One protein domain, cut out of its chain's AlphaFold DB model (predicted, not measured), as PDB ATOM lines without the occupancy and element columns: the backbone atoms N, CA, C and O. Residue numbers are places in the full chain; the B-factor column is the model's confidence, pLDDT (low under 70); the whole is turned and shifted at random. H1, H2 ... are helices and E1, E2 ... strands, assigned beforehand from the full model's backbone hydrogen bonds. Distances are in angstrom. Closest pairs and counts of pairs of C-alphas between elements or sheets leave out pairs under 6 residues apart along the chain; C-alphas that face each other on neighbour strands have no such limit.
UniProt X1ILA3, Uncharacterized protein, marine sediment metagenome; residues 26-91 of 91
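AT A GLANCE: This is residues 26 to 91 of the 91 residues of an uncharacterized protein of marine sediment metagenome (UniProt X1ILA3). A ribbon of two antiparallel strands, E1 and E2, has a helical hairpin, H3 and H4, at the end where E1 passes into H3, while H1 packs on H3 and the short H2 sits beside E1. The printed part has 66 residues, with four named helices and two named strands in the order H1, H2, E1, H3, H4, E2, a mixed class of helices and strands. It is compact, with a radius of gyration of the C-alphas of 11.5 A, and rounded, spanning 30 by 25 by 20 A.

IN THESE COORDINATES: H1, residues 26 to 35, begins at C-alpha 26 (23.762, 122.325, 18.018) and is 14.2 A long. H2 is residues 37 to 40. E1, residues 47 to 52, is 16.4 A long. H3, residues 53 to 62, follows at once and is 14.2 A long. H4, residues 67 to 79, is 18.3 A long. E2, residues 85 to 90, is 15.2 A long and ends at C-alpha 90 (21.363, 127.569, 2.390).

HOW THE PARTS SIT: H1 and H2 only just touch, only at the corner, with 3 pairs of C-alphas within 8 A, the closest being Leu 31 and Phe 37, 5.6 A. H1 touches H3 at a steep tilt of 46 degrees, opposite ways; their closest C-alphas, of Glu 34 and Ala 55, are 6.7 A apart. The closest C-alphas of H2 and E1, Gly 40 and Val 49, are 4.9 A apart. H3 and H4 form a hairpin at a shallow tilt of 25 degrees, with Val 53 and Ile 77 their closest C-alphas, 6.2 A. E1 and E2 are antiparallel, with N 49 and O 88 at 3.0 A and N 88 and O 49 at 2.8 A, within hydrogen-bond range. H1 and H4 are apart. In H1, H3 and H4 every O i to N i+4 pair is within hydrogen-bond range; H2 is too short for such a pair.

THE WHOLE: The two C-alphas farthest apart, of Glu 44 and Asp 82, are 31.9 A apart. The printed part has no cut and no long link. Its mean pLDDT is 80.9, with residues 81 to 83 under 70.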
ATOM      1  N   LYS A  26      23.454 123.699  17.585       81.44
ATOM      2  CA  LYS A  26      23.762 122.325  18.018       81.44
ATOM      3  C   LYS A  26      23.751 121.313  16.872       81.44
ATOM      4  O   LYS A  26      24.559 120.385  16.874       81.44
ATOM      5  N   LEU A  27      22.802 121.447  15.946       82.19
ATOM      6  CA  LEU A  27      22.703 120.575  14.781       82.19
ATOM      7  C   LEU A  27      23.815 120.908  13.793       82.19
ATOM      8  O   LEU A  27      24.500 120.008  13.314       82.19
ATOM      9  N   VAL A  28      24.008 122.196  13.520       83.25
ATOM     10  CA  VAL A  28      24.989 122.679  12.545       83.25
ATOM     11  C   VAL A  28      26.412 122.328  12.973       83.25
ATOM     12  O   VAL A  28      27.157 121.774  12.171       83.25
ATOM     13  N   ASP A  29      26.762 122.541  14.241       84.62
ATOM     14  CA  ASP A  29      28.073 122.187  14.799       84.62
ATOM     15  C   ASP A  29      28.337 120.678  14.715       84.62
ATOM     16  O   ASP A  29      29.453 120.233  14.433       84.62
ATOM     17  N   PHE A  30      27.303 119.863  14.940       86.62
ATOM     18  CA  PHE A  30      27.416 118.414  14.835       86.62
ATOM     19  C   PHE A  30      27.619 117.959  13.389       86.62
ATOM     20  O   PHE A  30      28.488 117.127  13.118       86.62
ATOM     21  N   LEU A  31      26.848 118.520  12.454       85.12
ATOM     22  CA  LEU A  31      27.001 118.248  11.028       85.12
ATOM     23  C   LEU A  31      28.368 118.718  10.523       85.12
ATOM     24  O   LEU A  31      29.013 118.012   9.745       85.12
ATOM     25  N   ASP A  32      28.865 119.858  10.994       85.12
ATOM     26  CA  ASP A  32      30.206 120.308  10.641       85.12
ATOM     27  C   ASP A  32      31.287 119.361  11.169       85.12
ATOM     28  O   ASP A  32      32.176 118.954  10.420       85.12
ATOM     29  N   SER A  33      31.157 118.903  12.414       84.88
ATOM     30  CA  SER A  33      32.113 117.965  13.002       84.88
ATOM     31  C   SER A  33      32.118 116.581  12.340       84.88
ATOM     32  O   SER A  33      33.174 115.949  12.303       84.88
ATOM     33  N   GLU A  34      30.975 116.060  11.886       82.69
ATOM     34  CA  GLU A  34      30.891 114.699  11.324       82.69
ATOM     35  C   GLU A  34      31.118 114.668   9.804       82.69
ATOM     36  O   GLU A  34      31.704 113.706   9.305       82.69
ATOM     37  N   CYS A  35      30.675 115.688   9.061       80.62
ATOM     38  CA  CYS A  35      30.738 115.691   7.593       80.62
ATOM     39  C   CYS A  35      31.307 116.968   6.955       80.62
ATOM     40  O   CYS A  35      31.365 117.041   5.728       80.62
ATOM     41  N   GLY A  36      31.785 117.939   7.739       80.31
ATOM     42  CA  GLY A  36      32.381 119.167   7.206       80.31
ATOM     43  C   GLY A  36      31.363 120.046   6.486       80.31
ATOM     44  O   GLY A  36      31.630 120.526   5.386       80.31
ATOM     45  N   PHE A  37      30.188 120.219   7.085       82.75
ATOM     46  CA  PHE A  37      29.073 121.009   6.567       82.75
ATOM     47  C   PHE A  37      29.502 122.376   5.997       82.75
ATOM     48  O   PHE A  37      29.137 122.714   4.870       82.75
ATOM     49  N   PHE A  38      30.350 123.139   6.699       80.38
ATOM     50  CA  PHE A  38      30.784 124.457   6.215       80.38
ATOM     51  C   PHE A  38      31.751 124.394   5.026       80.38
ATOM     52  O   PHE A  38      31.884 125.375   4.299       80.38
ATOM     53  N   VAL A  39      32.394 123.250   4.773       79.31
ATOM     54  CA  VAL A  39      33.306 123.066   3.628       79.31
ATOM     55  C   VAL A  39      32.547 123.095   2.299       79.31
ATOM     56  O   VAL A  39      33.107 123.499   1.280       79.31
ATOM     57  N   GLY A  40      31.276 122.679   2.301       73.69
ATOM     58  CA  GLY A  40      30.410 122.713   1.120       73.69
ATOM     59  C   GLY A  40      29.848 124.101   0.796       73.69
ATOM     60  O   GLY A  40      29.381 124.328  -0.319       73.69
ATOM     61  N   LEU A  41      29.901 125.037   1.746       82.19
ATOM     62  CA  LEU A  41      29.337 126.374   1.589       82.19
ATOM     63  C   LEU A  41      30.328 127.337   0.926       82.19
ATOM     64  O   LEU A  41      31.544 127.140   0.902       82.19
ATOM     65  N   THR A  42      29.794 128.409   0.349       79.69
ATOM     66  CA  THR A  42      30.617 129.499  -0.181       79.69
ATOM     67  C   THR A  42      31.263 130.295   0.956       79.69
ATOM     68  O   THR A  42      30.898 130.165   2.123       79.69
ATOM     69  N   SER A  43      32.195 131.190   0.616       73.25
ATOM     70  CA  SER A  43      32.843 132.091   1.581       73.25
ATOM     71  C   SER A  43      31.877 132.988   2.364       73.25
ATOM     72  O   SER A  43      32.286 133.580   3.357       73.25
ATOM     73  N   GLU A  44      30.626 133.112   1.916       74.69
ATOM     74  CA  GLU A  44      29.574 133.879   2.593       74.69
ATOM     75  C   GLU A  44      28.641 133.000   3.446       74.69
ATOM     76  O   GLU A  44      27.661 133.502   3.986       74.69
ATOM     77  N   GLY A  45      28.920 131.696   3.583       72.31
ATOM     78  CA  GLY A  45      28.096 130.769   4.370       72.31
ATOM     79  C   GLY A  45      26.788 130.355   3.688       72.31
ATOM     80  O   GLY A  45      25.918 129.773   4.325       72.31
ATOM     81  N   THR A  46      26.645 130.634   2.392       80.75
ATOM     82  CA  THR A  46      25.484 130.266   1.567       80.75
ATOM     83  C   THR A  46      25.893 129.262   0.496       80.75
ATOM     84  O   THR A  46      27.066 129.199   0.118       80.75
ATOM     85  N   GLY A  47      24.966 128.460  -0.020       82.75
ATOM     86  CA  GLY A  47      25.265 127.515  -1.094       82.75
ATOM     87  C   GLY A  47      24.481 126.215  -1.026       82.75
ATOM     88  O   GLY A  47      23.433 126.133  -0.397       82.75
ATOM     89  N   LEU A  48      24.997 125.207  -1.729       84.25
ATOM     90  CA  LEU A  48      24.462 123.850  -1.721       84.25
ATOM     91  C   LEU A  48      25.423 122.956  -0.947       84.25
ATOM     92  O   LEU A  48      26.593 122.868  -1.315       84.25
ATOM     93  N   VAL A  49      24.925 122.287   0.085       86.00
ATOM     94  CA  VAL A  49      25.707 121.357   0.903       86.00
ATOM     95  C   VAL A  49      25.049 119.989   0.904       86.00
ATOM     96  O   VAL A  49      23.837 119.865   1.056       86.00
ATOM     97  N   GLU A  50      25.859 118.959   0.699       83.19
ATOM     98  CA  GLU A  50      25.424 117.568   0.699       83.19
ATOM     99  C   GLU A  50      25.730 116.952   2.062       83.19
ATOM    100  O   GLU A  50      26.887 116.868   2.473       83.19
ATOM    101  N   VAL A  51      24.691 116.507   2.764       85.56
ATOM    102  CA  VAL A  51      24.798 115.887   4.084       85.56
ATOM    103  C   VAL A  51      24.415 114.416   3.973       85.56
ATOM    104  O   VAL A  51      23.319 114.112   3.506       85.56
ATOM    105  N   PRO A  52      25.274 113.471   4.386       86.12
ATOM    106  CA  PRO A  52      24.924 112.060   4.338       86.12
ATOM    107  C   PRO A  52      23.770 111.770   5.301       86.12
ATOM    108  O   PRO A  52      23.785 112.219   6.451       86.12
ATOM    109  N   VAL A  53      22.802 110.962   4.862       86.25
ATOM    110  CA  VAL A  53      21.668 110.538   5.706       86.25
ATOM    111  C   VAL A  53      22.148 109.894   7.013       86.25
ATOM    112  O   VAL A  53      21.548 110.115   8.061       86.25
ATOM    113  N   GLU A  54      23.276 109.179   6.991       84.75
ATOM    114  CA  GLU A  54      23.894 108.609   8.196       84.75
ATOM    115  C   GLU A  54      24.244 109.671   9.252       84.75
ATOM    116  O   GLU A  54      24.071 109.435  10.449       84.75
ATOM    117  N   ALA A  55      24.730 110.849   8.840       85.50
ATOM    118  CA  ALA A  55      25.039 111.934   9.772       85.50
ATOM    119  C   ALA A  55      23.760 112.542  10.357       85.50
ATOM    120  O   ALA A  55      23.716 112.807  11.557       85.50
ATOM    121  N   LEU A  56      22.702 112.685   9.552       84.69
ATOM    122  CA  LEU A  56      21.396 113.153  10.029       84.69
ATOM    123  C   LEU A  56      20.765 112.157  11.014       84.69
ATOM    124  O   LEU A  56      20.286 112.560  12.070       84.69
ATOM    125  N   GLN A  57      20.835 110.852  10.742       84.81
ATOM    126  CA  GLN A  57      20.365 109.821  11.675       84.81
ATOM    127  C   GLN A  57      21.130 109.864  13.004       84.81
ATOM    128  O   GLN A  57      20.514 109.872  14.068       84.81
ATOM    129  N   LYS A  58      22.466 109.977  12.965       85.62
ATOM    130  CA  LYS A  58      23.272 110.153  14.184       85.62
ATOM    131  C   LYS A  58      22.917 111.435  14.933       85.62
ATOM    132  O   LYS A  58      22.940 111.428  16.163       85.62
ATOM    133  N   ALA A  59      22.614 112.520  14.219       86.00
ATOM    134  CA  ALA A  59      22.186 113.772  14.827       86.00
ATOM    135  C   ALA A  59      20.877 113.570  15.604       86.00
ATOM    136  O   ALA A  59      20.806 113.945  16.769       86.00
ATOM    137  N   LEU A  60      19.894 112.880  15.015       84.50
ATOM    138  CA  LEU A  60      18.620 112.555  15.670       84.50
ATOM    139  C   LEU A  60      18.762 111.643  16.903       84.50
ATOM    140  O   LEU A  60      17.908 111.682  17.788       84.50
ATOM    141  N   GLU A  61      19.793 110.798  16.954       84.50
ATOM    142  CA  GLU A  61      20.061 109.911  18.096       84.50
ATOM    143  C   GLU A  61      20.868 110.584  19.214       84.50
ATOM    144  O   GLU A  61      20.636 110.305  20.392       84.50
ATOM    145  N   LYS A  62      21.846 111.429  18.862       83.44
ATOM    146  CA  LYS A  62      22.801 112.020  19.815       83.44
ATOM    147  C   LYS A  62      22.391 113.393  20.334       83.44
ATOM    148  O   LYS A  62      22.850 113.773  21.412       83.44
ATOM    149  N   LEU A  63      21.605 114.151  19.575       82.44
ATOM    150  CA  LEU A  63      21.207 115.506  19.937       82.44
ATOM    151  C   LEU A  63      19.764 115.531  20.430       82.44
ATOM    152  O   LEU A  63      18.859 114.972  19.814       82.44
ATOM    153  N   GLU A  64      19.543 116.256  21.521       78.56
ATOM    154  CA  GLU A  64      18.206 116.693  21.911       78.56
ATOM    155  C   GLU A  64      17.824 117.903  21.051       78.56
ATOM    156  O   GLU A  64      18.210 119.040  21.343       78.56
ATOM    157  N   LEU A  65      17.126 117.620  19.951       79.44
ATOM    158  CA  LEU A  65      16.538 118.596  19.033       79.44
ATOM    159  C   LEU A  65      15.067 118.823  19.392       79.44
ATOM    160  O   LEU A  65      14.425 117.939  19.963       79.44
ATOM    161  N   ASP A  66      14.536 119.988  19.025       82.38
ATOM    162  CA  ASP A  66      13.114 120.280  19.200       82.38
ATOM    163  C   ASP A  66      12.242 119.340  18.354       82.38
ATOM    164  O   ASP A  66      12.648 118.877  17.284       82.38
ATOM    165  N   ASP A  67      11.021 119.063  18.821       79.94
ATOM    166  CA  ASP A  67      10.109 118.112  18.166       79.94
ATOM    167  C   ASP A  67       9.760 118.518  16.723       79.94
ATOM    168  O   ASP A  67       9.536 117.653  15.872       79.94
ATOM    169  N   GLU A  68       9.708 119.822  16.438       80.25
ATOM    170  CA  GLU A  68       9.474 120.350  15.088       80.25
ATOM    171  C   GLU A  68      10.661 120.059  14.169       80.25
ATOM    172  O   GLU A  68      10.487 119.490  13.091       80.25
ATOM    173  N   LEU A  69      11.874 120.344  14.641       80.94
ATOM    174  CA  LEU A  69      13.100 120.139  13.880       80.94
ATOM    175  C   LEU A  69      13.355 118.650  13.634       80.94
ATOM    176  O   LEU A  69      13.696 118.227  12.530       80.94
ATOM    177  N   ARG A  70      13.118 117.822  14.652       82.56
ATOM    178  CA  ARG A  70      13.229 116.369  14.544       82.56
ATOM    179  C   ARG A  70      12.298 115.808  13.475       82.56
ATOM    180  O   ARG A  70      12.707 114.910  12.739       82.56
ATOM    181  N   LYS A  71      11.066 116.315  13.382       84.00
ATOM    182  CA  LYS A  71      10.125 115.915  12.327       84.00
ATOM    183  C   LYS A  71      10.621 116.339  10.954       84.00
ATOM    184  O   LYS A  71      10.688 115.480  10.087       84.00
ATOM    185  N   ALA A  72      11.043 117.593  10.797       84.38
ATOM    186  CA  ALA A  72      11.554 118.102   9.526       84.38
ATOM    187  C   ALA A  72      12.752 117.275   9.018       84.38
ATOM    188  O   ALA A  72      12.744 116.791   7.891       84.38
ATOM    189  N   VAL A  73      13.734 116.992   9.882       83.94
ATOM    190  CA  VAL A  73      14.893 116.149   9.526       83.94
ATOM    191  C   VAL A  73      14.481 114.703   9.225       83.94
ATOM    192  O   VAL A  73      15.068 114.058   8.359       83.94
ATOM    193  N   THR A  74      13.470 114.167   9.912       83.88
ATOM    194  CA  THR A  74      12.963 112.814   9.624       83.88
ATOM    195  C   THR A  74      12.273 112.761   8.260       83.88
ATOM    196  O   THR A  74      12.505 111.817   7.509       83.88
ATOM    197  N   GLU A  75      11.475 113.773   7.916       85.12
ATOM    198  CA  GLU A  75      10.831 113.894   6.601       85.12
ATOM    199  C   GLU A  75      11.872 114.001   5.476       85.12
ATOM    200  O   GLU A  75      11.742 113.313   4.462       85.12
ATOM    201  N   ASP A  76      12.958 114.752   5.685       83.12
ATOM    202  CA  ASP A  76      14.079 114.836   4.738       83.12
ATOM    203  C   ASP A  76      14.767 113.480   4.518       83.12
ATOM    204  O   ASP A  76      15.080 113.098   3.385       83.12
ATOM    205  N   ILE A  77      14.990 112.724   5.599       82.69
ATOM    206  CA  ILE A  77      15.558 111.371   5.533       82.69
ATOM    207  C   ILE A  77      14.606 110.425   4.789       82.69
ATOM    208  O   ILE A  77      15.058 109.631   3.968       82.69
ATOM    209  N   GLU A  78      13.298 110.496   5.045       81.00
ATOM    210  CA  GLU A  78      12.304 109.660   4.359       81.00
ATOM    211  C   GLU A  78      12.161 110.008   2.872       81.00
ATOM    212  O   GLU A  78      11.941 109.110   2.048       81.00
ATOM    213  N   ALA A  79      12.315 111.285   2.514       79.12
ATOM    214  CA  ALA A  79      12.356 111.743   1.129       79.12
ATOM    215  C   ALA A  79      13.606 111.223   0.394       79.12
ATOM    216  O   ALA A  79      13.532 110.896  -0.795       79.12
ATOM    217  N   CYS A  80      14.733 111.070   1.096       73.75
ATOM    218  CA  CYS A  80      15.951 110.442   0.583       73.75
ATOM    219  C   CYS A  80      15.944 108.913   0.772       73.75
ATOM    220  O   CYS A  80      16.641 108.362   1.622       73.75
ATOM    221  N   ARG A  81      15.187 108.189  -0.061       55.31
ATOM    222  CA  ARG A  81      15.267 106.716  -0.111       55.31
ATOM    223  C   ARG A  81      16.528 106.213  -0.837       55.31
ATOM    224  O   ARG A  81      16.808 106.655  -1.947       55.31
ATOM    225  N   ASP A  82      17.174 105.217  -0.216       55.59
ATOM    226  CA  ASP A  82      18.173 104.275  -0.770       55.59
ATOM    227  C   ASP A  82      19.648 104.752  -0.892       55.59
ATOM    228  O   ASP A  82      20.225 104.699  -1.967       55.59
ATOM    229  N   ASP A  83      20.309 105.110   0.222       57.62
ATOM    230  CA  ASP A  83      21.766 105.408   0.322       57.62
ATOM    231  C   ASP A  83      22.212 106.777  -0.236       57.62
ATOM    232  O   ASP A  83      23.157 106.896  -1.022       57.62
ATOM    233  N   GLY A  84      21.516 107.839   0.183       71.56
ATOM    234  CA  GLY A  84      21.697 109.196  -0.333       71.56
ATOM    235  C   GLY A  84      22.366 110.206   0.606       71.56
ATOM    236  O   GLY A  84      22.421 110.055   1.828       71.56
ATOM    237  N   TYR A  85      22.832 111.288  -0.016       79.25
ATOM    238  CA  TYR A  85      23.063 112.573   0.632       79.25
ATOM    239  C   TYR A  85      21.802 113.431   0.469       79.25
ATOM    240  O   TYR A  85      21.210 113.450  -0.611       79.25
ATOM    241  N   VAL A  86      21.421 114.167   1.509       84.62
ATOM    242  CA  VAL A  86      20.433 115.247   1.430       84.62
ATOM    243  C   VAL A  86      21.159 116.517   0.999       84.62
ATOM    244  O   VAL A  86      22.157 116.897   1.611       84.62
ATOM    245  N   THR A  87      20.688 117.179  -0.057       83.56
ATOM    246  CA  THR A  87      21.250 118.463  -0.492       83.56
ATOM    247  C   THR A  87      20.440 119.612   0.095       83.56
ATOM    248  O   THR A  87      19.294 119.826  -0.296       83.56
ATOM    249  N   TYR A  88      21.056 120.393   0.976       84.38
ATOM    250  CA  TYR A  88      20.467 121.608   1.526       84.38
ATOM    251  C   TYR A  88      20.887 122.826   0.713       84.38
ATOM    252  O   TYR A  88      22.061 122.979   0.372       84.38
ATOM    253  N   TYR A  89      19.925 123.699   0.409       84.62
ATOM    254  CA  TYR A  89      20.180 125.003  -0.195       84.62
ATOM    255  C   TYR A  89      20.082 126.094   0.872       84.62
ATOM    256  O   TYR A  89      18.987 126.466   1.286       84.62
ATOM    257  N   CYS A  90      21.233 126.588   1.319       83.19
ATOM    258  CA  CYS A  90      21.363 127.569   2.390       83.19
ATOM    259  C   CYS A  90      21.491 128.983   1.807       83.19
ATOM    260  O   CYS A  90      22.403 129.234   1.009       83.19
ATOM    261  N   PHE A  91      20.605 129.899   2.207       78.88
ATOM    262  CA  PHE A  91      20.592 131.304   1.787       78.88
ATOM    263  C   PHE A  91      20.079 132.227   2.895       78.88
ATOM    264  O   PHE A  91      19.419 131.718   3.828       78.88
TER     265      PHE A  91